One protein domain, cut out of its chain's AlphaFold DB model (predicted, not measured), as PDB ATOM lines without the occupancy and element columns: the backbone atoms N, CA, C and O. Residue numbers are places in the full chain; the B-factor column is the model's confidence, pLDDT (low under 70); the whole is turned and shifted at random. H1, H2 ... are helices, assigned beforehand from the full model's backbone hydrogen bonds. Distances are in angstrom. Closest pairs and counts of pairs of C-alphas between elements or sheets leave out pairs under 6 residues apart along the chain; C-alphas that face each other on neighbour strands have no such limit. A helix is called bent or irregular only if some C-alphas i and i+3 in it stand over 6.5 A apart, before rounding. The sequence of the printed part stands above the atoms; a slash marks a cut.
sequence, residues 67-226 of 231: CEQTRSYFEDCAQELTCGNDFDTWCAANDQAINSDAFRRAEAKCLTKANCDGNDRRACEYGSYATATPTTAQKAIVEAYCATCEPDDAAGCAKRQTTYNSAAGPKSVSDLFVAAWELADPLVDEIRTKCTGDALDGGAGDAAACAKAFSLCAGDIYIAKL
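AT A GLANCE: This is residues 67 to 226 of the 231 residues of an uncharacterized protein of Labilithrix luteola (UniProt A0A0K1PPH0). Five helices gather into a cluster, with the short H7 in the middle and H5, H6, H8 and H9 packed round it, and beside this cluster the first four helices, H2, H1, H3 and H4, join one to the next in a looser arc. The two parts lie one after the other along the longest axis, with H1 and H2 at the far end. You will find 160 printed residues with nine named helices, H1 to H9 in order along the chain, and no named strand; the class is all helix. The whole is compact, with a radius of gyration of the C-alphas of 16.4 A and spans of 48 by 33 by 25 A.

IN THESE COORDINATES: Find C-alpha 67 at (57.403, -42.056, -4.138), where H1 begins; it runs to residue 76. H2 holds residues 84 to 98 over 19.8 A and is irregular, with C-alphas 85 and 88 7.7 A apart. H3 is residues 101 to 110, and H4 is residues 118 to 129, 16.6 A long. H5 starts at C-alpha 136, (37.456, -56.973, 4.558), and runs 20.0 A to residue 149. H6, residues 151 to 162, is irregular, with C-alphas 152 and 155 8.7 A apart. H7 is residues 175 to 181 and H8 residues 185 to 194. H9, the longest, runs 26.9 A from residue 207 to C-alpha 225 at (48.411, -40.538, 11.304).

HOW THE PARTS SIT: Start at Cys 67 of H1, whose C-alpha is 5.8 A from that of Cys 91, the closest pair as H1 touches residues 87 to 92 of H2. H1 and H3 only just touch, only at their ends, with 3 pairs of C-alphas within 8 A, the closest Gln 69 and Ala 108. H3 touches H4 at a steep tilt of 48 degrees, closest at the C-alphas of Ala 106 and Glu 125, 5.0 A. H5 and H6 form a helical hairpin, closest at Cys 146 and Ala 154, C-alphas 4.8 A apart. H5 also touches H7 at Gln 138 and Ala 180, C-alphas 4.7 A apart, and H8 at Ile 141 and Arg 192, C-alphas 4.8 A apart, each at a shallow tilt of 22 degrees. H9 touches H8 at a steep tilt of 52 degrees, the closest C-alphas being Ile 191 and Ala 218, 5.6 A. Every O i to N i+4 pair is within hydrogen-bond range in H1, H3, H4, H7, H8 and H9; the counts are 9 of 11 in H2, 9 of 10 in H5 and 6 of 8 in H6.

THE WHOLE: The C-alphas farthest apart, of Asn 85 and Asp 152, are 50.7 A apart. The printed part has no cut; the links H6 to H7 and H8 to H9 are long. Look for low confidence at residues 201 to 205, under 70.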
ATOM      1  N   CYS A  67      56.656 -43.301  -4.298       90.88
ATOM      2  CA  CYS A  67      57.403 -42.056  -4.138       90.88
ATOM      3  C   CYS A  67      58.112 -41.633  -5.423       90.88
ATOM      4  O   CYS A  67      58.020 -40.473  -5.816       90.88
ATOM      5  N   GLU A  68      58.737 -42.572  -6.135       91.44
ATOM      6  CA  GLU A  68      59.349 -42.283  -7.438       91.44
ATOM      7  C   GLU A  68      58.298 -41.844  -8.468       91.44
ATOM      8  O   GLU A  68      58.514 -40.868  -9.181       91.44
ATOM      9  N   GLN A  69      57.134 -42.503  -8.505       92.06
ATOM     10  CA  GLN A  69      56.024 -42.109  -9.383       92.06
ATOM     11  C   GLN A  69      55.526 -40.699  -9.066       92.06
ATOM     12  O   GLN A  69      55.323 -39.892  -9.971       92.06
ATOM     13  N   THR A  70      55.362 -40.390  -7.777       92.50
ATOM     14  CA  THR A  70      54.923 -39.071  -7.322       92.50
ATOM     15  C   THR A  70      55.937 -38.004  -7.710       92.50
ATOM     16  O   THR A  70      55.565 -36.998  -8.306       92.50
ATOM     17  N   ARG A  71      57.227 -38.243  -7.468       91.75
ATOM     18  CA  ARG A  71      58.308 -37.344  -7.886       91.75
ATOM     19  C   ARG A  71      58.263 -37.061  -9.383       91.75
ATOM     20  O   ARG A  71      58.173 -35.899  -9.771       91.75
ATOM     21  N   SER A  72      58.250 -38.108 -10.208       92.38
ATOM     22  CA  SER A  72      58.184 -37.956 -11.664       92.38
ATOM     23  C   SER A  72      56.938 -37.193 -12.110       92.38
ATOM     24  O   SER A  72      57.035 -36.324 -12.968       92.38
ATOM     25  N   TYR A  73      55.778 -37.452 -11.501       94.31
ATOM     26  CA  TYR A  73      54.547 -36.726 -11.809       94.31
ATOM     27  C   TYR A  73      54.638 -35.235 -11.461       94.31
ATOM     28  O   TYR A  73      54.269 -34.394 -12.278       94.31
ATOM     29  N   PHE A  74      55.145 -34.885 -10.276       92.75
ATOM     30  CA  PHE A  74      55.295 -33.484  -9.876       92.75
ATOM     31  C   PHE A  74      56.287 -32.746 -10.784       92.75
ATOM     32  O   PHE A  74      55.993 -31.637 -11.228       92.75
ATOM     33  N   GLU A  75      57.405 -33.382 -11.145       92.75
ATOM     34  CA  GLU A  75      58.356 -32.845 -12.125       92.75
ATOM     35  C   GLU A  75      57.701 -32.642 -13.504       92.75
ATOM     36  O   GLU A  75      57.773 -31.549 -14.071       92.75
ATOM     37  N   ASP A  76      56.992 -33.652 -14.021       94.06
ATOM     38  CA  ASP A  76      56.304 -33.601 -15.319       94.06
ATOM     39  C   ASP A  76      55.210 -32.528 -15.385       94.06
ATOM     40  O   ASP A  76      54.953 -31.957 -16.455       94.06
ATOM     41  N   CYS A  77      54.570 -32.261 -14.247       95.06
ATOM     42  CA  CYS A  77      53.511 -31.271 -14.089       95.06
ATOM     43  C   CYS A  77      54.014 -29.897 -13.626       95.06
ATOM     44  O   CYS A  77      53.192 -28.997 -13.441       95.06
ATOM     45  N   ALA A  78      55.332 -29.717 -13.470       92.88
ATOM     46  CA  ALA A  78      55.963 -28.496 -12.963       92.88
ATOM     47  C   ALA A  78      55.379 -28.027 -11.611       92.88
ATOM     48  O   ALA A  78      55.095 -26.845 -11.414       92.88
ATOM     49  N   GLN A  79      55.181 -28.976 -10.694       87.94
ATOM     50  CA  GLN A  79      54.688 -28.766  -9.333       87.94
ATOM     51  C   GLN A  79      55.804 -29.021  -8.313       87.94
ATOM     52  O   GLN A  79      56.698 -29.834  -8.534       87.94
ATOM     53  N   GLU A  80      55.740 -28.340  -7.171       86.06
ATOM     54  CA  GLU A  80      56.676 -28.560  -6.065       86.06
ATOM     55  C   GLU A  80      56.255 -29.746  -5.197       86.06
ATOM     56  O   GLU A  80      55.074 -29.903  -4.884       86.06
ATOM     57  N   LEU A  81      57.233 -30.544  -4.762       85.31
ATOM     58  CA  LEU A  81      57.003 -31.650  -3.839       85.31
ATOM     59  C   LEU A  81      56.745 -31.157  -2.415       85.31
ATOM     60  O   LEU A  81      57.450 -30.292  -1.889       85.31
ATOM     61  N   THR A  82      55.779 -31.793  -1.759       73.12
ATOM     62  CA  THR A  82      55.568 -31.668  -0.314       73.12
ATOM     63  C   THR A  82      56.835 -32.095   0.437       73.12
ATOM     64  O   THR A  82      57.479 -33.070   0.063       73.12
ATOM     65  N   CYS A  83      57.204 -31.376   1.498       79.81
ATOM     66  CA  CYS A  83      58.415 -31.623   2.299       79.81
ATOM     67  C   CYS A  83      59.765 -31.484   1.551       79.81
ATOM     68  O   CYS A  83      60.804 -31.836   2.106       79.81
ATOM     69  N   GLY A  84      59.789 -30.945   0.324       78.00
ATOM     70  CA  GLY A  84      61.026 -30.582  -0.377       78.00
ATOM     71  C   GLY A  84      62.037 -31.730  -0.503       78.00
ATOM     72  O   GLY A  84      61.737 -32.777  -1.074       78.00
ATOM     73  N   ASN A  85      63.255 -31.524   0.011       81.06
ATOM     74  CA  ASN A  85      64.356 -32.493  -0.097       81.06
ATOM     75  C   ASN A  85      64.100 -33.793   0.679       81.06
ATOM     76  O   ASN A  85      64.621 -34.836   0.292       81.06
ATOM     77  N   ASP A  86      63.264 -33.750   1.717       85.38
ATOM     78  CA  ASP A  86      62.936 -34.908   2.553       85.38
ATOM     79  C   ASP A  86      61.700 -35.672   2.065       85.38
ATOM     80  O   ASP A  86      61.173 -36.543   2.765       85.38
ATOM     81  N   PHE A  87      61.242 -35.364   0.848       89.12
ATOM     82  CA  PHE A  87      60.068 -35.981   0.247       89.12
ATOM     83  C   PHE A  87      60.139 -37.510   0.248       89.12
ATOM     84  O   PHE A  87      59.158 -38.134   0.626       89.12
ATOM     85  N   ASP A  88      61.263 -38.134  -0.121       87.62
ATOM     86  CA  ASP A  88      61.318 -39.602  -0.236       87.62
ATOM     87  C   ASP A  88      61.171 -40.289   1.129       87.62
ATOM     88  O   ASP A  88      60.441 -41.275   1.260       87.62
ATOM     89  N   THR A  89      61.808 -39.733   2.165       87.38
ATOM     90  CA  THR A  89      61.700 -40.224   3.545       87.38
ATOM     91  C   THR A  89      60.273 -40.075   4.063       87.38
ATOM     92  O   THR A  89      59.691 -41.029   4.585       87.38
ATOM     93  N   TRP A  90      59.693 -38.885   3.896       90.94
ATOM     94  CA  TRP A  90      58.318 -38.611   4.304       90.94
ATOM     95  C   TRP A  90      57.318 -39.477   3.534       90.94
ATOM     96  O   TRP A  90      56.430 -40.077   4.134       90.94
ATOM     97  N   CYS A  91      57.486 -39.591   2.219       92.50
ATOM     98  CA  CYS A  91      56.593 -40.329   1.342       92.50
ATOM     99  C   CYS A  91      56.577 -41.817   1.689       92.50
ATOM    100  O   CYS A  91      55.499 -42.395   1.776       92.50
ATOM    101  N   ALA A  92      57.733 -42.432   1.954       90.44
ATOM    102  CA  ALA A  92      57.782 -43.835   2.356       90.44
ATOM    103  C   ALA A  92      57.037 -44.071   3.682       90.44
ATOM    104  O   ALA A  92      56.256 -45.019   3.798       90.44
ATOM    105  N   ALA A  93      57.233 -43.185   4.666       89.69
ATOM    106  CA  ALA A  93      56.528 -43.254   5.944       89.69
ATOM    107  C   ALA A  93      55.015 -43.036   5.776       89.69
ATOM    108  O   ALA A  93      54.213 -43.762   6.362       89.69
ATOM    109  N   ASN A  94      54.623 -42.066   4.949       91.19
ATOM    110  CA  ASN A  94      53.232 -41.747   4.658       91.19
ATOM    111  C   ASN A  94      52.539 -42.903   3.925       91.19
ATOM    112  O   ASN A  94      51.492 -43.371   4.367       91.19
ATOM    113  N   ASP A  95      53.145 -43.422   2.855       91.56
ATOM    114  CA  ASP A  95      52.590 -44.529   2.075       91.56
ATOM    115  C   ASP A  95      52.345 -45.761   2.947       91.56
ATOM    116  O   ASP A  95      51.284 -46.379   2.863       91.56
ATOM    117  N   GLN A  96      53.283 -46.087   3.836       89.06
ATOM    118  CA  GLN A  96      53.112 -47.192   4.771       89.06
ATOM    119  C   GLN A  96      52.007 -46.925   5.806       89.06
ATOM    120  O   GLN A  96      51.296 -47.855   6.193       89.06
ATOM    121  N   ALA A  97      51.880 -45.686   6.283       89.38
ATOM    122  CA  ALA A  97      50.959 -45.331   7.356       89.38
ATOM    123  C   ALA A  97      49.500 -45.242   6.894       89.38
ATOM    124  O   ALA A  97      48.607 -45.662   7.634       89.38
ATOM    125  N   ILE A  98      49.256 -44.685   5.704       93.75
ATOM    126  CA  ILE A  98      47.906 -44.276   5.303       93.75
ATOM    127  C   ILE A  98      47.409 -44.899   4.003       93.75
ATOM    128  O   ILE A  98      46.201 -45.062   3.887       93.75
ATOM    129  N   ASN A  99      48.262 -45.304   3.060       94.88
ATOM    130  CA  ASN A  99      47.793 -45.660   1.718       94.88
ATOM    131  C   ASN A  99      47.391 -47.136   1.589       94.88
ATOM    132  O   ASN A  99      48.117 -48.055   1.987       94.88
ATOM    133  N   SER A 100      46.239 -47.377   0.965       95.56
ATOM    134  CA  SER A 100      45.767 -48.710   0.594       95.56
ATOM    135  C   SER A 100      46.481 -49.240  -0.656       95.56
ATOM    136  O   SER A 100      47.008 -48.490  -1.478       95.56
ATOM    137  N   ASP A 101      46.418 -50.553  -0.889       93.56
ATOM    138  CA  ASP A 101      46.891 -51.118  -2.159       93.56
ATOM    139  C   ASP A 101      46.066 -50.645  -3.367       93.56
ATOM    140  O   ASP A 101      46.570 -50.620  -4.490       93.56
ATOM    141  N   ALA A 102      44.787 -50.301  -3.173       94.69
ATOM    142  CA  ALA A 102      43.967 -49.740  -4.244       94.69
ATOM    143  C   ALA A 102      44.454 -48.338  -4.623       94.69
ATOM    144  O   ALA A 102      44.555 -48.054  -5.817       94.69
ATOM    145  N   PHE A 103      44.828 -47.524  -3.633       95.31
ATOM    146  CA  PHE A 103      45.445 -46.216  -3.829       95.31
ATOM    147  C   PHE A 103      46.754 -46.327  -4.612       95.31
ATOM    148  O   PHE A 103      46.848 -45.770  -5.702       95.31
ATOM    149  N   ARG A 104      47.695 -47.168  -4.159       94.88
ATOM    150  CA  ARG A 104      48.982 -47.391  -4.851       94.88
ATOM    151  C   ARG A 104      48.805 -47.811  -6.314       94.88
ATOM    152  O   ARG A 104      49.508 -47.339  -7.203       94.88
ATOM    153  N   ARG A 105      47.843 -48.702  -6.596       93.88
ATOM    154  CA  ARG A 105      47.526 -49.122  -7.976       93.88
ATOM    155  C   ARG A 105      46.895 -48.006  -8.806       93.88
ATOM    156  O   ARG A 105      47.098 -47.971 -10.017       93.88
ATOM    157  N   ALA A 106      46.083 -47.151  -8.189       95.00
ATOM    158  CA  ALA A 106      45.508 -45.997  -8.860       95.00
ATOM    159  C   ALA A 106      46.585 -44.963  -9.191       95.00
ATOM    160  O   ALA A 106      46.638 -44.527 -10.336       95.00
ATOM    161  N   GLU A 107      47.491 -44.656  -8.265       94.19
ATOM    162  CA  GLU A 107      48.608 -43.744  -8.523       94.19
ATOM    163  C   GLU A 107      49.510 -44.246  -9.653       94.19
ATOM    164  O   GLU A 107      49.734 -43.512 -10.616       94.19
ATOM    165  N   ALA A 108      49.873 -45.532  -9.648       93.75
ATOM    166  CA  ALA A 108      50.644 -46.153 -10.733       93.75
ATOM    167  C   ALA A 108      49.995 -46.047 -12.114       93.75
ATOM    168  O   ALA A 108      50.676 -46.114 -13.137       93.75
ATOM    169  N   LYS A 109      48.674 -45.881 -12.157       94.19
ATOM    170  CA  LYS A 109      47.918 -45.697 -13.393       94.19
ATOM    171  C   LYS A 109      47.709 -44.222 -13.740       94.19
ATOM    172  O   LYS A 109      47.621 -43.886 -14.920       94.19
ATOM    173  N   CYS A 110      47.551 -43.368 -12.736       96.38
ATOM    174  CA  CYS A 110      46.956 -42.047 -12.887       96.38
ATOM    175  C   CYS A 110      47.938 -40.896 -12.681       96.38
ATOM    176  O   CYS A 110      47.672 -39.815 -13.204       96.38
ATOM    177  N   LEU A 111      49.077 -41.110 -12.020       95.62
ATOM    178  CA  LEU A 111      50.153 -40.126 -11.899       95.62
ATOM    179  C   LEU A 111      50.943 -40.035 -13.209       95.62
ATOM    180  O   LEU A 111      52.061 -40.520 -13.344       95.62
ATOM    181  N   THR A 112      50.319 -39.423 -14.214       95.00
ATOM    182  CA  THR A 112      50.896 -39.211 -15.545       95.00
ATOM    183  C   THR A 112      50.739 -37.757 -15.964       95.00
ATOM    184  O   THR A 112      49.819 -37.071 -15.521       95.00
ATOM    185  N   LYS A 113      51.570 -37.304 -16.905       94.31
ATOM    186  CA  LYS A 113      51.487 -35.951 -17.475       94.31
ATOM    187  C   LYS A 113      50.113 -35.593 -18.062       94.31
ATOM    188  O   LYS A 113      49.734 -34.425 -18.084       94.31
ATOM    189  N   ALA A 114      49.353 -36.578 -18.544       94.38
ATOM    190  CA  ALA A 114      47.999 -36.352 -19.056       94.38
ATOM    191  C   ALA A 114      47.008 -35.934 -17.954       94.38
ATOM    192  O   ALA A 114      45.990 -35.323 -18.257       94.38
ATOM    193  N   ASN A 115      47.334 -36.222 -16.692       96.31
ATOM    194  CA  ASN A 115      46.498 -35.981 -15.526       96.31
ATOM    195  C   ASN A 115      47.092 -34.903 -14.604       96.31
ATOM    196  O   ASN A 115      46.891 -34.961 -13.397       96.31
ATOM    197  N   CYS A 116      47.832 -33.922 -15.136       95.69
ATOM    198  CA  CYS A 116      48.344 -32.816 -14.317       95.69
ATOM    199  C   CYS A 116      47.232 -31.935 -13.714       95.69
ATOM    200  O   CYS A 116      47.472 -31.217 -12.740       95.69
ATOM    201  N   ASP A 117      46.016 -31.972 -14.276       94.31
ATOM    202  CA  ASP A 117      44.836 -31.378 -13.649       94.31
ATOM    203  C   ASP A 117      44.338 -32.263 -12.497       94.31
ATOM    204  O   ASP A 117      44.089 -33.459 -12.649       94.31
ATOM    205  N   GLY A 118      44.144 -31.658 -11.324       90.88
ATOM    206  CA  GLY A 118      43.747 -32.393 -10.125       90.88
ATOM    207  C   GLY A 118      42.347 -33.020 -10.190       90.88
ATOM    208  O   GLY A 118      42.060 -33.924  -9.403       90.88
ATOM    209  N   ASN A 119      41.450 -32.565 -11.073       93.94
ATOM    210  CA  ASN A 119      40.179 -33.252 -11.303       93.94
ATOM    211  C   ASN A 119      40.358 -34.437 -12.247       93.94
ATOM    212  O   ASN A 119      39.789 -35.487 -11.959       93.94
ATOM    213  N   ASP A 120      41.152 -34.301 -13.311       95.38
ATOM    214  CA  ASP A 120      41.445 -35.405 -14.235       95.38
ATOM    215  C   ASP A 120      42.179 -36.545 -13.516       95.38
ATOM    216  O   ASP A 120      41.797 -37.713 -13.638       95.38
ATOM    217  N   ARG A 121      43.152 -36.203 -12.659       96.06
ATOM    218  CA  ARG A 121      43.837 -37.160 -11.780       96.06
ATOM    219  C   ARG A 121      42.862 -37.918 -10.887       96.06
ATOM    220  O   ARG A 121      42.794 -39.143 -10.962       96.06
ATOM    221  N   ARG A 122      42.051 -37.199 -10.101       96.50
ATOM    222  CA  ARG A 122      41.072 -37.822  -9.194       96.50
ATOM    223  C   ARG A 122      40.015 -38.626  -9.940       96.50
ATOM    224  O   ARG A 122      39.613 -39.689  -9.484       96.50
ATOM    225  N   ALA A 123      39.572 -38.161 -11.106       95.81
ATOM    226  CA  ALA A 123      38.642 -38.913 -11.941       95.81
ATOM    227  C   ALA A 123      39.253 -40.238 -12.422       95.81
ATOM    228  O   ALA A 123      38.573 -41.268 -12.413       95.81
ATOM    229  N   CYS A 124      40.537 -40.234 -12.793       97.19
ATOM    230  CA  CYS A 124      41.275 -41.453 -13.112       97.19
ATOM    231  C   CYS A 124      41.384 -42.387 -11.893       97.19
ATOM    232  O   CYS A 124      41.087 -43.579 -12.017       97.19
ATOM    233  N   GLU A 125      41.757 -41.860 -10.721       96.88
ATOM    234  CA  GLU A 125      41.929 -42.630  -9.482       96.88
ATOM    235  C   GLU A 125      40.614 -43.290  -9.046       96.88
ATOM    236  O   GLU A 125      40.539 -44.511  -8.894       96.88
ATOM    237  N   TYR A 126      39.532 -42.514  -8.964       95.88
ATOM    238  CA  TYR A 126      38.211 -43.008  -8.567       95.88
ATOM    239  C   TYR A 126      37.617 -43.972  -9.596       95.88
ATOM    240  O   TYR A 126      36.976 -44.964  -9.236       95.88
ATOM    241  N   GLY A 127      37.886 -43.741 -10.884       94.50
ATOM    242  CA  GLY A 127      37.580 -44.698 -11.944       94.50
ATOM    243  C   GLY A 127      38.352 -46.014 -11.797       94.50
ATOM    244  O   GLY A 127      37.824 -47.073 -12.136       94.50
ATOM    245  N   SER A 128      39.576 -45.979 -11.260       95.19
ATOM    246  CA  SER A 128      40.356 -47.177 -10.938       95.19
ATOM    247  C   SER A 128      39.706 -47.977  -9.805       95.19
ATOM    248  O   SER A 128      39.518 -49.191  -9.940       95.19
ATOM    249  N   TYR A 129      39.272 -47.307  -8.730       94.19
ATOM    250  CA  TYR A 129      38.632 -47.956  -7.577       94.19
ATOM    251  C   TYR A 129      37.331 -48.674  -7.940       94.19
ATOM    252  O   TYR A 129      37.072 -49.755  -7.424       94.19
ATOM    253  N   ALA A 130      36.567 -48.153  -8.907       84.94
ATOM    254  CA  ALA A 130      35.348 -48.801  -9.401       84.94
ATOM    255  C   ALA A 130      35.576 -50.216  -9.977       84.94
ATOM    256  O   ALA A 130      34.628 -50.984 -10.131       84.94
ATOM    257  N   THR A 131      36.824 -50.568 -10.306       83.88
ATOM    258  CA  THR A 131      37.214 -51.902 -10.791       83.88
ATOM    259  C   THR A 131      37.931 -52.750  -9.739       83.88
ATOM    260  O   THR A 131      38.255 -53.911  -9.997       83.88
ATOM    261  N   ALA A 132      38.189 -52.190  -8.556       90.00
ATOM    262  CA  ALA A 132      38.862 -52.871  -7.465       90.00
ATOM    263  C   ALA A 132      37.870 -53.674  -6.609       90.00
ATOM    264  O   ALA A 132      36.699 -53.329  -6.463       90.00
ATOM    265  N   THR A 133      38.365 -54.751  -6.001       90.81
ATOM    266  CA  THR A 133      37.624 -55.486  -4.971       90.81
ATOM    267  C   THR A 133      37.988 -54.899  -3.609       90.81
ATOM    268  O   THR A 133      39.180 -54.901  -3.288       90.81
ATOM    269  N   PRO A 134      37.019 -54.445  -2.792       92.06
ATOM    270  CA  PRO A 134      37.335 -53.930  -1.469       92.06
ATOM    271  C   PRO A 134      37.807 -55.048  -0.533       92.06
ATOM    272  O   PRO A 134      37.324 -56.189  -0.610       92.06
ATOM    273  N   THR A 135      38.734 -54.711   0.365       96.06
ATOM    274  CA  THR A 135      39.208 -55.598   1.436       96.06
ATOM    275  C   THR A 135      38.110 -55.851   2.475       96.06
ATOM    276  O   THR A 135      37.019 -55.275   2.431       96.06
ATOM    277  N   THR A 136      38.381 -56.732   3.441       97.38
ATOM    278  CA  THR A 136      37.456 -56.973   4.558       97.38
ATOM    279  C   THR A 136      37.259 -55.716   5.411       97.38
ATOM    280  O   THR A 136      36.118 -55.402   5.742       97.38
ATOM    281  N   ALA A 137      38.327 -54.972   5.725       97.19
ATOM    282  CA  ALA A 137      38.229 -53.742   6.514       97.19
ATOM    283  C   ALA A 137      37.420 -52.664   5.772       97.19
ATOM    284  O   ALA A 137      36.520 -52.051   6.345       97.19
ATOM    285  N   GLN A 138      37.667 -52.510   4.468       96.50
ATOM    286  CA  GLN A 138      36.957 -51.565   3.601       96.50
ATOM    287  C   GLN A 138      35.461 -51.885   3.471       96.50
ATOM    288  O   GLN A 138      34.626 -50.984   3.486       96.50
ATOM    289  N   LYS A 139      35.083 -53.168   3.410       97.06
ATOM    290  CA  LYS A 139      33.664 -53.562   3.485       97.06
ATOM    291  C   LYS A 139      33.068 -53.247   4.854       97.06
ATOM    292  O   LYS A 139      31.987 -52.674   4.929       97.06
ATOM    293  N   ALA A 140      33.794 -53.570   5.924       97.94
ATOM    294  CA  ALA A 140      33.304 -53.408   7.285       97.94
ATOM    295  C   ALA A 140      33.058 -51.938   7.668       97.94
ATOM    296  O   ALA A 140      32.087 -51.661   8.368       97.94
ATOM    297  N   ILE A 141      33.892 -50.989   7.218       97.88
ATOM    298  CA  ILE A 141      33.639 -49.559   7.471       97.88
ATOM    299  C   ILE A 141      32.378 -49.065   6.759       97.88
ATOM    300  O   ILE A 141      31.591 -48.337   7.359       97.88
ATOM    301  N   VAL A 142      32.149 -49.498   5.516       97.81
ATOM    302  CA  VAL A 142      30.961 -49.124   4.738       97.81
ATOM    303  C   VAL A 142      29.705 -49.702   5.380       97.81
ATOM    304  O   VAL A 142      28.730 -48.982   5.572       97.81
ATOM    305  N   GLU A 143      29.735 -50.981   5.756       97.19
ATOM    306  CA  GLU A 143      28.623 -51.641   6.444       97.19
ATOM    307  C   GLU A 143      28.298 -50.950   7.772       97.19
ATOM    308  O   GLU A 143      27.138 -50.619   8.018       97.19
ATOM    309  N   ALA A 144      29.311 -50.667   8.596       96.19
ATOM    310  CA  ALA A 144      29.119 -50.015   9.886       96.19
ATOM    311  C   ALA A 144      28.586 -48.585   9.731       96.19
ATOM    312  O   ALA A 144      27.615 -48.217  10.392       96.19
ATOM    313  N   TYR A 145      29.156 -47.792   8.819       96.06
ATOM    314  CA  TYR A 145      28.655 -46.454   8.522       96.06
ATOM    315  C   TYR A 145      27.200 -46.502   8.062       96.06
ATOM    316  O   TYR A 145      26.368 -45.778   8.594       96.06
ATOM    317  N   CYS A 146      26.865 -47.366   7.101       95.56
ATOM    318  CA  CYS A 146      25.520 -47.408   6.538       95.56
ATOM    319  C   CYS A 146      24.482 -47.926   7.537       95.56
ATOM    320  O   CYS A 146      23.370 -47.412   7.563       95.56
ATOM    321  N   ALA A 147      24.849 -48.870   8.407       93.81
ATOM    322  CA  ALA A 147      24.000 -49.284   9.522       93.81
ATOM    323  C   ALA A 147      23.774 -48.156  10.544       93.81
ATOM    324  O   ALA A 147      22.735 -48.126  11.191       93.81
ATOM    325  N   THR A 148      24.727 -47.230  10.672       92.50
ATOM    326  CA  THR A 148      24.662 -46.111  11.623       92.50
ATOM    327  C   THR A 148      23.896 -44.918  11.048       92.50
ATOM    328  O   THR A 148      22.959 -44.412  11.655       92.50
ATOM    329  N   CYS A 149      24.283 -44.455   9.860       92.38
ATOM    330  CA  CYS A 149      23.806 -43.199   9.287       92.38
ATOM    331  C   CYS A 149      22.580 -43.351   8.384       92.38
ATOM    332  O   CYS A 149      21.845 -42.383   8.194       92.38
ATOM    333  N   GLU A 150      22.363 -44.533   7.804       92.88
ATOM    334  CA  GLU A 150      21.267 -44.795   6.865       92.88
ATOM    335  C   GLU A 150      20.641 -46.191   7.102       92.88
ATOM    336  O   GLU A 150      20.544 -46.983   6.160       92.88
ATOM    337  N   PRO A 151      20.211 -46.530   8.339       91.38
ATOM    338  CA  PRO A 151      19.785 -47.889   8.699       91.38
ATOM    339  C   PRO A 151      18.622 -48.419   7.845       91.38
ATOM    340  O   PRO A 151      18.585 -49.608   7.526       91.38
ATOM    341  N   ASP A 152      17.710 -47.540   7.423       93.00
ATOM    342  CA  ASP A 152      16.551 -47.896   6.595       93.00
ATOM    343  C   ASP A 152      16.907 -48.174   5.117       93.00
ATOM    344  O   ASP A 152      16.104 -48.753   4.386       93.00
ATOM    345  N   ASP A 153      18.106 -47.785   4.662       93.94
ATOM    346  CA  ASP A 153      18.612 -48.010   3.297       93.94
ATOM    347  C   ASP A 153      20.085 -48.452   3.304       93.94
ATOM    348  O   ASP A 153      20.887 -48.042   2.463       93.94
ATOM    349  N   ALA A 154      20.474 -49.314   4.248       93.75
ATOM    350  CA  ALA A 154      21.880 -49.688   4.419       93.75
ATOM    351  C   ALA A 154      22.509 -50.266   3.131       93.75
ATOM    352  O   ALA A 154      23.653 -49.960   2.793       93.75
ATOM    353  N   ALA A 155      21.747 -51.047   2.356       94.88
ATOM    354  CA  ALA A 155      22.210 -51.605   1.085       94.88
ATOM    355  C   ALA A 155      22.354 -50.541  -0.023       94.88
ATOM    356  O   ALA A 155      23.319 -50.576  -0.794       94.88
ATOM    357  N   GLY A 156      21.413 -49.595  -0.117       96.06
ATOM    358  CA  GLY A 156      21.497 -48.485  -1.063       96.06
ATOM    359  C   GLY A 156      22.629 -47.525  -0.708       96.06
ATOM    360  O   GLY A 156      23.383 -47.129  -1.600       96.06
ATOM    361  N   CYS A 157      22.805 -47.234   0.582       95.44
ATOM    362  CA  CYS A 157      23.942 -46.500   1.124       95.44
ATOM    363  C   CYS A 157      25.256 -47.171   0.718       95.44
ATOM    364  O   CYS A 157      26.063 -46.546   0.035       95.44
ATOM    365  N   ALA A 158      25.438 -48.464   1.007       94.88
ATOM    366  CA  ALA A 158      26.691 -49.157   0.711       94.88
ATOM    367  C   ALA A 158      27.056 -49.076  -0.779       94.88
ATOM    368  O   ALA A 158      28.204 -48.805  -1.136       94.88
ATOM    369  N   LYS A 159      26.061 -49.225  -1.662       93.56
ATOM    370  CA  LYS A 159      26.249 -49.069  -3.108       93.56
ATOM    371  C   LYS A 159      26.650 -47.641  -3.492       93.56
ATOM    372  O   LYS A 159      27.582 -47.475  -4.277       93.56
ATOM    373  N   ARG A 160      25.964 -46.615  -2.972       92.56
ATOM    374  CA  ARG A 160      26.276 -45.200  -3.261       92.56
ATOM    375  C   ARG A 160      27.678 -44.822  -2.790       92.56
ATOM    376  O   ARG A 160      28.411 -44.188  -3.536       92.56
ATOM    377  N   GLN A 161      28.050 -45.253  -1.590       93.06
ATOM    378  CA  GLN A 161      29.296 -44.867  -0.928       93.06
ATOM    379  C   GLN A 161      30.534 -45.589  -1.480       93.06
ATOM    380  O   GLN A 161      31.653 -45.237  -1.134       93.06
ATOM    381  N   THR A 162      30.355 -46.582  -2.355       90.94
ATOM    382  CA  THR A 162      31.459 -47.337  -2.974       90.94
ATOM    383  C   THR A 162      31.500 -47.223  -4.496       90.94
ATOM    384  O   THR A 162      32.395 -47.783  -5.123       90.94
ATOM    385  N   THR A 163      30.576 -46.477  -5.109       91.56
ATOM    386  CA  THR A 163      30.499 -46.327  -6.568       91.56
ATOM    387  C   THR A 163      30.913 -44.924  -6.992       91.56
ATOM    388  O   THR A 163      30.326 -43.938  -6.554       91.56
ATOM    389  N   TYR A 164      31.861 -44.828  -7.923       94.19
ATOM    390  CA  TYR A 164      32.215 -43.557  -8.548       94.19
ATOM    391  C   TYR A 164      31.279 -43.222  -9.723       94.19
ATOM    392  O   TYR A 164      31.091 -44.032 -10.631       94.19
ATOM    393  N   ASN A 165      30.719 -42.008  -9.729       92.06
ATOM    394  CA  ASN A 165      29.935 -41.472 -10.841       92.06
ATOM    395  C   ASN A 165      30.756 -40.440 -11.629       92.06
ATOM    396  O   ASN A 165      30.808 -39.265 -11.264       92.06
ATOM    397  N   SER A 166      31.340 -40.858 -12.752       91.31
ATOM    398  CA  SER A 166      32.160 -39.983 -13.601       91.31
ATOM    399  C   SER A 166      31.402 -38.778 -14.168       91.31
ATOM    400  O   SER A 166      32.011 -37.739 -14.398       91.31
ATOM    401  N   ALA A 167      30.077 -38.866 -14.333       93.12
ATOM    402  CA  ALA A 167      29.267 -37.739 -14.797       93.12
ATOM    403  C   ALA A 167      29.086 -36.651 -13.722       93.12
ATOM    404  O   ALA A 167      28.913 -35.483 -14.061       93.12
ATOM    405  N   ALA A 168      29.128 -37.022 -12.437       91.81
ATOM    406  CA  ALA A 168      29.093 -36.075 -11.318       91.81
ATOM    407  C   ALA A 168      30.493 -35.541 -10.950       91.81
ATOM    408  O   ALA A 168      30.614 -34.493 -10.312       91.81
ATOM    409  N   GLY A 169      31.545 -36.228 -11.405       91.81
ATOM    410  CA  GLY A 169      32.935 -35.830 -11.224       91.81
ATOM    411  C   GLY A 169      33.477 -36.107  -9.816       91.81
ATOM    412  O   GLY A 169      32.759 -36.552  -8.925       91.81
ATOM    413  N   PRO A 170      34.773 -35.852  -9.576       92.75
ATOM    414  CA  PRO A 170      35.435 -36.203  -8.316       92.75
ATOM    415  C   PRO A 170      34.895 -35.451  -7.091       92.75
ATOM    416  O   PRO A 170      34.988 -35.949  -5.979       92.75
ATOM    417  N   LYS A 171      34.275 -34.277  -7.269       89.25
ATOM    418  CA  LYS A 171      33.697 -33.496  -6.159       89.25
ATOM    419  C   LYS A 171      32.449 -34.130  -5.537       89.25
ATOM    420  O   LYS A 171      32.003 -33.661  -4.499       89.25
ATOM    421  N   SER A 172      31.859 -35.142  -6.178       89.06
ATOM    422  CA  SER A 172      30.703 -35.861  -5.636       89.06
ATOM    423  C   SER A 172      31.088 -37.047  -4.749       89.06
ATOM    424  O   SER A 172      30.203 -37.767  -4.294       89.06
ATOM    425  N   VAL A 173      32.384 -37.309  -4.585       92.44
ATOM    426  CA  VAL A 173      32.894 -38.396  -3.753       92.44
ATOM    427  C   VAL A 173      32.792 -38.006  -2.279       92.44
ATOM    428  O   VAL A 173      33.089 -36.871  -1.913       92.44
ATOM    429  N   SER A 174      32.321 -38.934  -1.450       93.81
ATOM    430  CA  SER A 174      32.167 -38.741  -0.008       93.81
ATOM    431  C   SER A 174      33.443 -39.103   0.753       93.81
ATOM    432  O   SER A 174      34.265 -39.884   0.275       93.81
ATOM    433  N   ASP A 175      33.565 -38.625   1.990       93.75
ATOM    434  CA  ASP A 175      34.676 -39.022   2.866       93.75
ATOM    435  C   ASP A 175      34.645 -40.519   3.204       93.75
ATOM    436  O   ASP A 175      35.695 -41.128   3.388       93.75
ATOM    437  N   LEU A 176      33.461 -41.151   3.229       96.19
ATOM    438  CA  LEU A 176      33.370 -42.607   3.369       96.19
ATOM    439  C   LEU A 176      33.973 -43.325   2.158       96.19
ATOM    440  O   LEU A 176      34.647 -44.334   2.338       96.19
ATOM    441  N   PHE A 177      33.758 -42.827   0.939       96.25
ATOM    442  CA  PHE A 177      34.372 -43.416  -0.251       96.25
ATOM    443  C   PHE A 177      35.899 -43.310  -0.178       96.25
ATOM    444  O   PHE A 177      36.586 -44.298  -0.433       96.25
ATOM    445  N   VAL A 178      36.430 -42.151   0.226       95.19
ATOM    446  CA  VAL A 178      37.875 -41.959   0.446       95.19
ATOM    447  C   VAL A 178      38.382 -42.926   1.515       95.19
ATOM    448  O   VAL A 178      39.319 -43.682   1.265       95.19
ATOM    449  N   ALA A 179      37.722 -42.993   2.673       94.62
ATOM    450  CA  ALA A 179      38.099 -43.915   3.738       94.62
ATOM    451  C   ALA A 179      38.067 -45.379   3.274       94.62
ATOM    452  O   ALA A 179      38.964 -46.149   3.593       94.62
ATOM    453  N   ALA A 180      37.065 -45.769   2.485       95.38
ATOM    454  CA  ALA A 180      36.897 -47.136   2.015       95.38
ATOM    455  C   ALA A 180      37.866 -47.535   0.896       95.38
ATOM    456  O   ALA A 180      38.074 -48.727   0.704       95.38
ATOM    457  N   TRP A 181      38.441 -46.599   0.141       96.12
ATOM    458  CA  TRP A 181      39.270 -46.942  -1.020       96.12
ATOM    459  C   TRP A 181      40.712 -46.478  -0.917       96.12
ATOM    460  O   TRP A 181      41.608 -47.194  -1.367       96.12
ATOM    461  N   GLU A 182      40.958 -45.318  -0.324       95.75
ATOM    462  CA  GLU A 182      42.284 -44.706  -0.295       95.75
ATOM    463  C   GLU A 182      43.095 -45.161   0.916       95.75
ATOM    464  O   GLU A 182      44.310 -45.320   0.812       95.75
ATOM    465  N   LEU A 183      42.430 -45.450   2.039       96.69
ATOM    466  CA  LEU A 183      43.106 -45.691   3.309       96.69
ATOM    467  C   LEU A 183      43.489 -47.161   3.544       96.69
ATOM    468  O   LEU A 183      42.769 -48.092   3.171       96.69
ATOM    469  N   ALA A 184      44.635 -47.370   4.191       96.62
ATOM    470  CA  ALA A 184      45.141 -48.680   4.585       96.62
ATOM    471  C   ALA A 184      44.227 -49.363   5.617       96.62
ATOM    472  O   ALA A 184      43.703 -48.712   6.521       96.62
ATOM    473  N   ASP A 185      44.107 -50.693   5.540       97.31
ATOM    474  CA  ASP A 185      43.202 -51.489   6.384       97.31
ATOM    475  C   ASP A 185      43.280 -51.167   7.893       97.31
ATOM    476  O   ASP A 185      42.220 -50.992   8.494       97.31
ATOM    477  N   PRO A 186      44.461 -51.024   8.537       96.50
ATOM    478  CA  PRO A 186      44.522 -50.679   9.961       96.50
ATOM    479  C   PRO A 186      43.890 -49.322  10.293       96.50
ATOM    480  O   PRO A 186      43.250 -49.176  11.332       96.50
ATOM    481  N   LEU A 187      44.054 -48.336   9.408       97.19
ATOM    482  CA  LEU A 187      43.478 -47.005   9.571       97.19
ATOM    483  C   LEU A 187      41.967 -47.030   9.330       97.19
ATOM    484  O   LEU A 187      41.208 -46.444  10.098       97.19
ATOM    485  N   VAL A 188      41.524 -47.770   8.314       97.75
ATOM    486  CA  VAL A 188      40.101 -48.013   8.053       97.75
ATOM    487  C   VAL A 188      39.419 -48.657   9.256       97.75
ATOM    488  O   VAL A 188      38.344 -48.221   9.665       97.75
ATOM    489  N   ASP A 189      40.043 -49.668   9.857       97.19
ATOM    490  CA  ASP A 189      39.490 -50.366  11.017       97.19
ATOM    491  C   ASP A 189      39.452 -49.461  12.263       97.19
ATOM    492  O   ASP A 189      38.493 -49.509  13.044       97.19
ATOM    493  N   GLU A 190      40.451 -48.585  12.427       97.12
ATOM    494  CA  GLU A 190      40.470 -47.553  13.468       97.12
ATOM    495  C   GLU A 190      39.324 -46.545  13.283       97.12
ATOM    496  O   GLU A 190      38.583 -46.289  14.237       97.12
ATOM    497  N   ILE A 191      39.122 -46.033  12.062       97.75
ATOM    498  CA  ILE A 191      38.018 -45.119  11.734       97.75
ATOM    499  C   ILE A 191      36.677 -45.814  11.947       97.75
ATOM    500  O   ILE A 191      35.819 -45.263  12.629       97.75
ATOM    501  N   ARG A 192      36.488 -47.042  11.445       97.00
ATOM    502  CA  ARG A 192      35.260 -47.817  11.685       97.00
ATOM    503  C   ARG A 192      34.949 -47.871  13.177       97.00
ATOM    504  O   ARG A 192      33.839 -47.568  13.590       97.00
ATOM    505  N   THR A 193      35.932 -48.250  13.986       95.62
ATOM    506  CA  THR A 193      35.731 -48.488  15.420       95.62
ATOM    507  C   THR A 193      35.436 -47.203  16.196       95.62
ATOM    508  O   THR A 193      34.664 -47.235  17.150       95.62
ATOM    509  N   LYS A 194      36.043 -46.075  15.813       95.81
ATOM    510  CA  LYS A 194      35.908 -44.799  16.533       95.81
ATOM    511  C   LYS A 194      34.833 -43.871  15.976       95.81
ATOM    512  O   LYS A 194      34.392 -42.980  16.693       95.81
ATOM    513  N   CYS A 195      34.439 -44.058  14.723       95.25
ATOM    514  CA  CYS A 195      33.599 -43.129  13.977       95.25
ATOM    515  C   CYS A 195      32.337 -43.796  13.421       95.25
ATOM    516  O   CYS A 195      31.799 -43.315  12.438       95.25
ATOM    517  N   THR A 196      31.856 -44.906  13.983       93.88
ATOM    518  CA  THR A 196      30.556 -45.503  13.614       93.88
ATOM    519  C   THR A 196      29.847 -46.064  14.852       93.88
ATOM    520  O   THR A 196      30.417 -46.055  15.946       93.88
ATOM    521  N   GLY A 197      28.603 -46.527  14.700       89.94
ATOM    522  CA  GLY A 197      27.773 -47.053  15.786       89.94
ATOM    523  C   GLY A 197      27.517 -46.014  16.876       89.94
ATOM    524  O   GLY A 197      27.337 -44.830  16.581       89.94
ATOM    525  N   ASP A 198      27.593 -46.450  18.135       85.56
ATOM    526  CA  ASP A 198      27.370 -45.636  19.337       85.56
ATOM    527  C   ASP A 198      28.174 -44.319  19.354       85.56
ATOM    528  O   ASP A 198      27.750 -43.331  19.954       85.56
ATOM    529  N   ALA A 199      29.332 -44.277  18.681       82.44
ATOM    530  CA  ALA A 199      30.161 -43.076  18.585       82.44
ATOM    531  C   ALA A 199      29.503 -41.943  17.771       82.44
ATOM    532  O   ALA A 199      29.824 -40.774  17.984       82.44
ATOM    533  N   LEU A 200      28.581 -42.274  16.859       81.06
ATOM    534  CA  LEU A 200      27.812 -41.319  16.054       81.06
ATOM    535  C   LEU A 200      26.312 -41.282  16.403       81.06
ATOM    536  O   LEU A 200      25.592 -40.427  15.884       81.06
ATOM    537  N   ASP A 201      25.836 -42.142  17.309       64.75
ATOM    538  CA  ASP A 201      24.409 -42.307  17.650       64.75
ATOM    539  C   ASP A 201      23.740 -41.073  18.289       64.75
ATOM    540  O   ASP A 201      22.522 -41.031  18.468       64.75
ATOM    541  N   GLY A 202      24.496 -40.008  18.572       53.47
ATOM    542  CA  GLY A 202      23.962 -38.725  19.046       53.47
ATOM    543  C   GLY A 202      23.084 -37.964  18.036       53.47
ATOM    544  O   GLY A 202      22.593 -36.885  18.370       53.47
ATOM    545  N   GLY A 203      22.891 -38.493  16.821       52.88
ATOM    546  CA  GLY A 203      22.144 -37.861  15.726       52.88
ATOM    547  C   GLY A 203      21.247 -38.807  14.918       52.88
ATOM    548  O   GLY A 203      20.986 -38.523  13.749       52.88
ATOM    549  N   ALA A 204      20.792 -39.922  15.506       49.25
ATOM    550  CA  ALA A 204      19.924 -40.902  14.848       49.25
ATOM    551  C   ALA A 204      18.626 -40.248  14.322       49.25
ATOM    552  O   ALA A 204      17.683 -39.985  15.070       49.25
ATOM    553  N   GLY A 205      18.603 -39.936  13.024       59.28
ATOM    554  CA  GLY A 205      17.460 -39.336  12.331       59.28
ATOM    555  C   GLY A 205      17.825 -38.425  11.156       59.28
ATOM    556  O   GLY A 205      16.976 -38.199  10.296       59.28
ATOM    557  N   ASP A 206      19.066 -37.929  11.081       84.25
ATOM    558  CA  ASP A 206      19.542 -37.115   9.954       84.25
ATOM    559  C   ASP A 206      20.842 -37.680   9.363       84.25
ATOM    560  O   ASP A 206      21.935 -37.512   9.912       84.25
ATOM    561  N   ALA A 207      20.717 -38.317   8.196       85.81
ATOM    562  CA  ALA A 207      21.840 -38.881   7.453       85.81
ATOM    563  C   ALA A 207      22.917 -37.831   7.122       85.81
ATOM    564  O   ALA A 207      24.103 -38.154   7.125       85.81
ATOM    565  N   ALA A 208      22.540 -36.569   6.880       88.06
ATOM    566  CA  ALA A 208      23.500 -35.512   6.570       88.06
ATOM    567  C   ALA A 208      24.303 -35.089   7.809       88.06
ATOM    568  O   ALA A 208      25.515 -34.869   7.720       88.06
ATOM    569  N   ALA A 209      23.653 -35.007   8.973       90.00
ATOM    570  CA  ALA A 209      24.337 -34.756  10.236       90.00
ATOM    571  C   ALA A 209      25.282 -35.910  10.602       90.00
ATOM    572  O   ALA A 209      26.422 -35.657  10.993       90.00
ATOM    573  N   CYS A 210      24.842 -37.159  10.410       91.38
ATOM    574  CA  CYS A 210      25.667 -38.343  10.651       91.38
ATOM    575  C   CYS A 210      26.884 -38.392   9.715       91.38
ATOM    576  O   CYS A 210      28.009 -38.550  10.187       91.38
ATOM    577  N   ALA A 211      26.687 -38.137   8.416       91.44
ATOM    578  CA  ALA A 211      27.772 -38.034   7.440       91.44
ATOM    579  C   ALA A 211      28.812 -36.988   7.859       91.44
ATOM    580  O   ALA A 211      30.006 -37.265   7.875       91.44
ATOM    581  N   LYS A 212      28.362 -35.801   8.280       92.12
ATOM    582  CA  LYS A 212      29.258 -34.741   8.753       92.12
ATOM    583  C   LYS A 212      30.040 -35.155  10.004       92.12
ATOM    584  O   LYS A 212      31.223 -34.836  10.106       92.12
ATOM    585  N   ALA A 213      29.396 -35.823  10.958       93.25
ATOM    586  CA  ALA A 213      30.055 -36.298  12.173       93.25
ATOM    587  C   ALA A 213      31.109 -37.374  11.860       93.25
ATOM    588  O   ALA A 213      32.225 -37.300  12.377       93.25
ATOM    589  N   PHE A 214      30.790 -38.302  10.952       95.00
ATOM    590  CA  PHE A 214      31.752 -39.261  10.414       95.00
ATOM    591  C   PHE A 214      32.954 -38.551   9.785       95.00
ATOM    592  O   PHE A 214      34.084 -38.843  10.165       95.00
ATOM    593  N   SER A 215      32.726 -37.594   8.878       94.25
ATOM    594  CA  SER A 215      33.791 -36.862   8.182       94.25
ATOM    595  C   SER A 215      34.749 -36.161   9.141       94.25
ATOM    596  O   SER A 215      35.962 -36.233   8.961       94.25
ATOM    597  N   LEU A 216      34.218 -35.503  10.177       94.19
ATOM    598  CA  LEU A 216      35.040 -34.839  11.191       94.19
ATOM    599  C   LEU A 216      35.888 -35.853  11.971       94.19
ATOM    600  O   LEU A 216      37.096 -35.679  12.087       94.19
ATOM    601  N   CYS A 217      35.277 -36.945  12.435       95.56
ATOM    602  CA  CYS A 217      35.978 -37.987  13.183       95.56
ATOM    603  C   CYS A 217      37.053 -38.697  12.340       95.56
ATOM    604  O   CYS A 217      38.191 -38.859  12.781       95.56
ATOM    605  N   ALA A 218      36.715 -39.095  11.110       96.50
ATOM    606  CA  ALA A 218      37.641 -39.746  10.190       96.50
ATOM    607  C   ALA A 218      38.800 -38.814   9.806       96.50
ATOM    608  O   ALA A 218      39.952 -39.249   9.789       96.50
ATOM    609  N   GLY A 219      38.505 -37.533   9.558       94.44
ATOM    610  CA  GLY A 219      39.500 -36.502   9.267       94.44
ATOM    611  C   GLY A 219      40.499 -36.307  10.408       94.44
ATOM    612  O   GLY A 219      41.702 -36.286  10.158       94.44
ATOM    613  N   ASP A 220      40.029 -36.246  11.657       95.31
ATOM    614  CA  ASP A 220      40.902 -36.113  12.830       95.31
ATOM    615  C   ASP A 220      41.843 -37.318  12.984       95.31
ATOM    616  O   ASP A 220      43.041 -37.153  13.232       95.31
ATOM    617  N   ILE A 221      41.328 -38.539  12.795       96.25
ATOM    618  CA  ILE A 221      42.144 -39.762  12.849       96.25
ATOM    619  C   ILE A 221      43.163 -39.777  11.707       96.25
ATOM    620  O   ILE A 221      44.326 -40.101  11.941       96.25
ATOM    621  N   TYR A 222      42.752 -39.410  10.492       93.81
ATOM    622  CA  TYR A 222      43.642 -39.320   9.337       93.81
ATOM    623  C   TYR A 222      44.790 -38.335   9.589       93.81
ATOM    624  O   TYR A 222      45.955 -38.710   9.465       93.81
ATOM    625  N   ILE A 223      44.479 -37.107  10.022       93.12
ATOM    626  CA  ILE A 223      45.483 -36.073  10.314       93.12
ATOM    627  C   ILE A 223      46.456 -36.554  11.395       93.12
ATOM    628  O   ILE A 223      47.660 -36.364  11.258       93.12
ATOM    629  N   ALA A 224      45.963 -37.231  12.435       93.50
ATOM    630  CA  ALA A 224      46.804 -37.767  13.503       93.50
ATOM    631  C   ALA A 224      47.755 -38.896  13.054       93.50
ATOM    632  O   ALA A 224      48.684 -39.231  13.791       93.50
ATOM    633  N   LYS A 225      47.530 -39.509  11.882       92.06
ATOM    634  CA  LYS A 225      48.411 -40.538  11.304       92.06
ATOM    635  C   LYS A 225      49.422 -39.998  10.308       92.06
ATOM    636  O   LYS A 225      50.358 -40.727   9.980       92.06
ATOM    637  N   LEU A 226      49.245 -38.771   9.825       88.88
ATOM    638  CA  LEU A 226      50.183 -38.182   8.883       88.88
ATOM    639  C   LEU A 226      51.544 -37.989   9.562       88.88
ATOM    640  O   LEU A 226      51.609 -37.362  10.624       88.88
TER     641      LEU A 226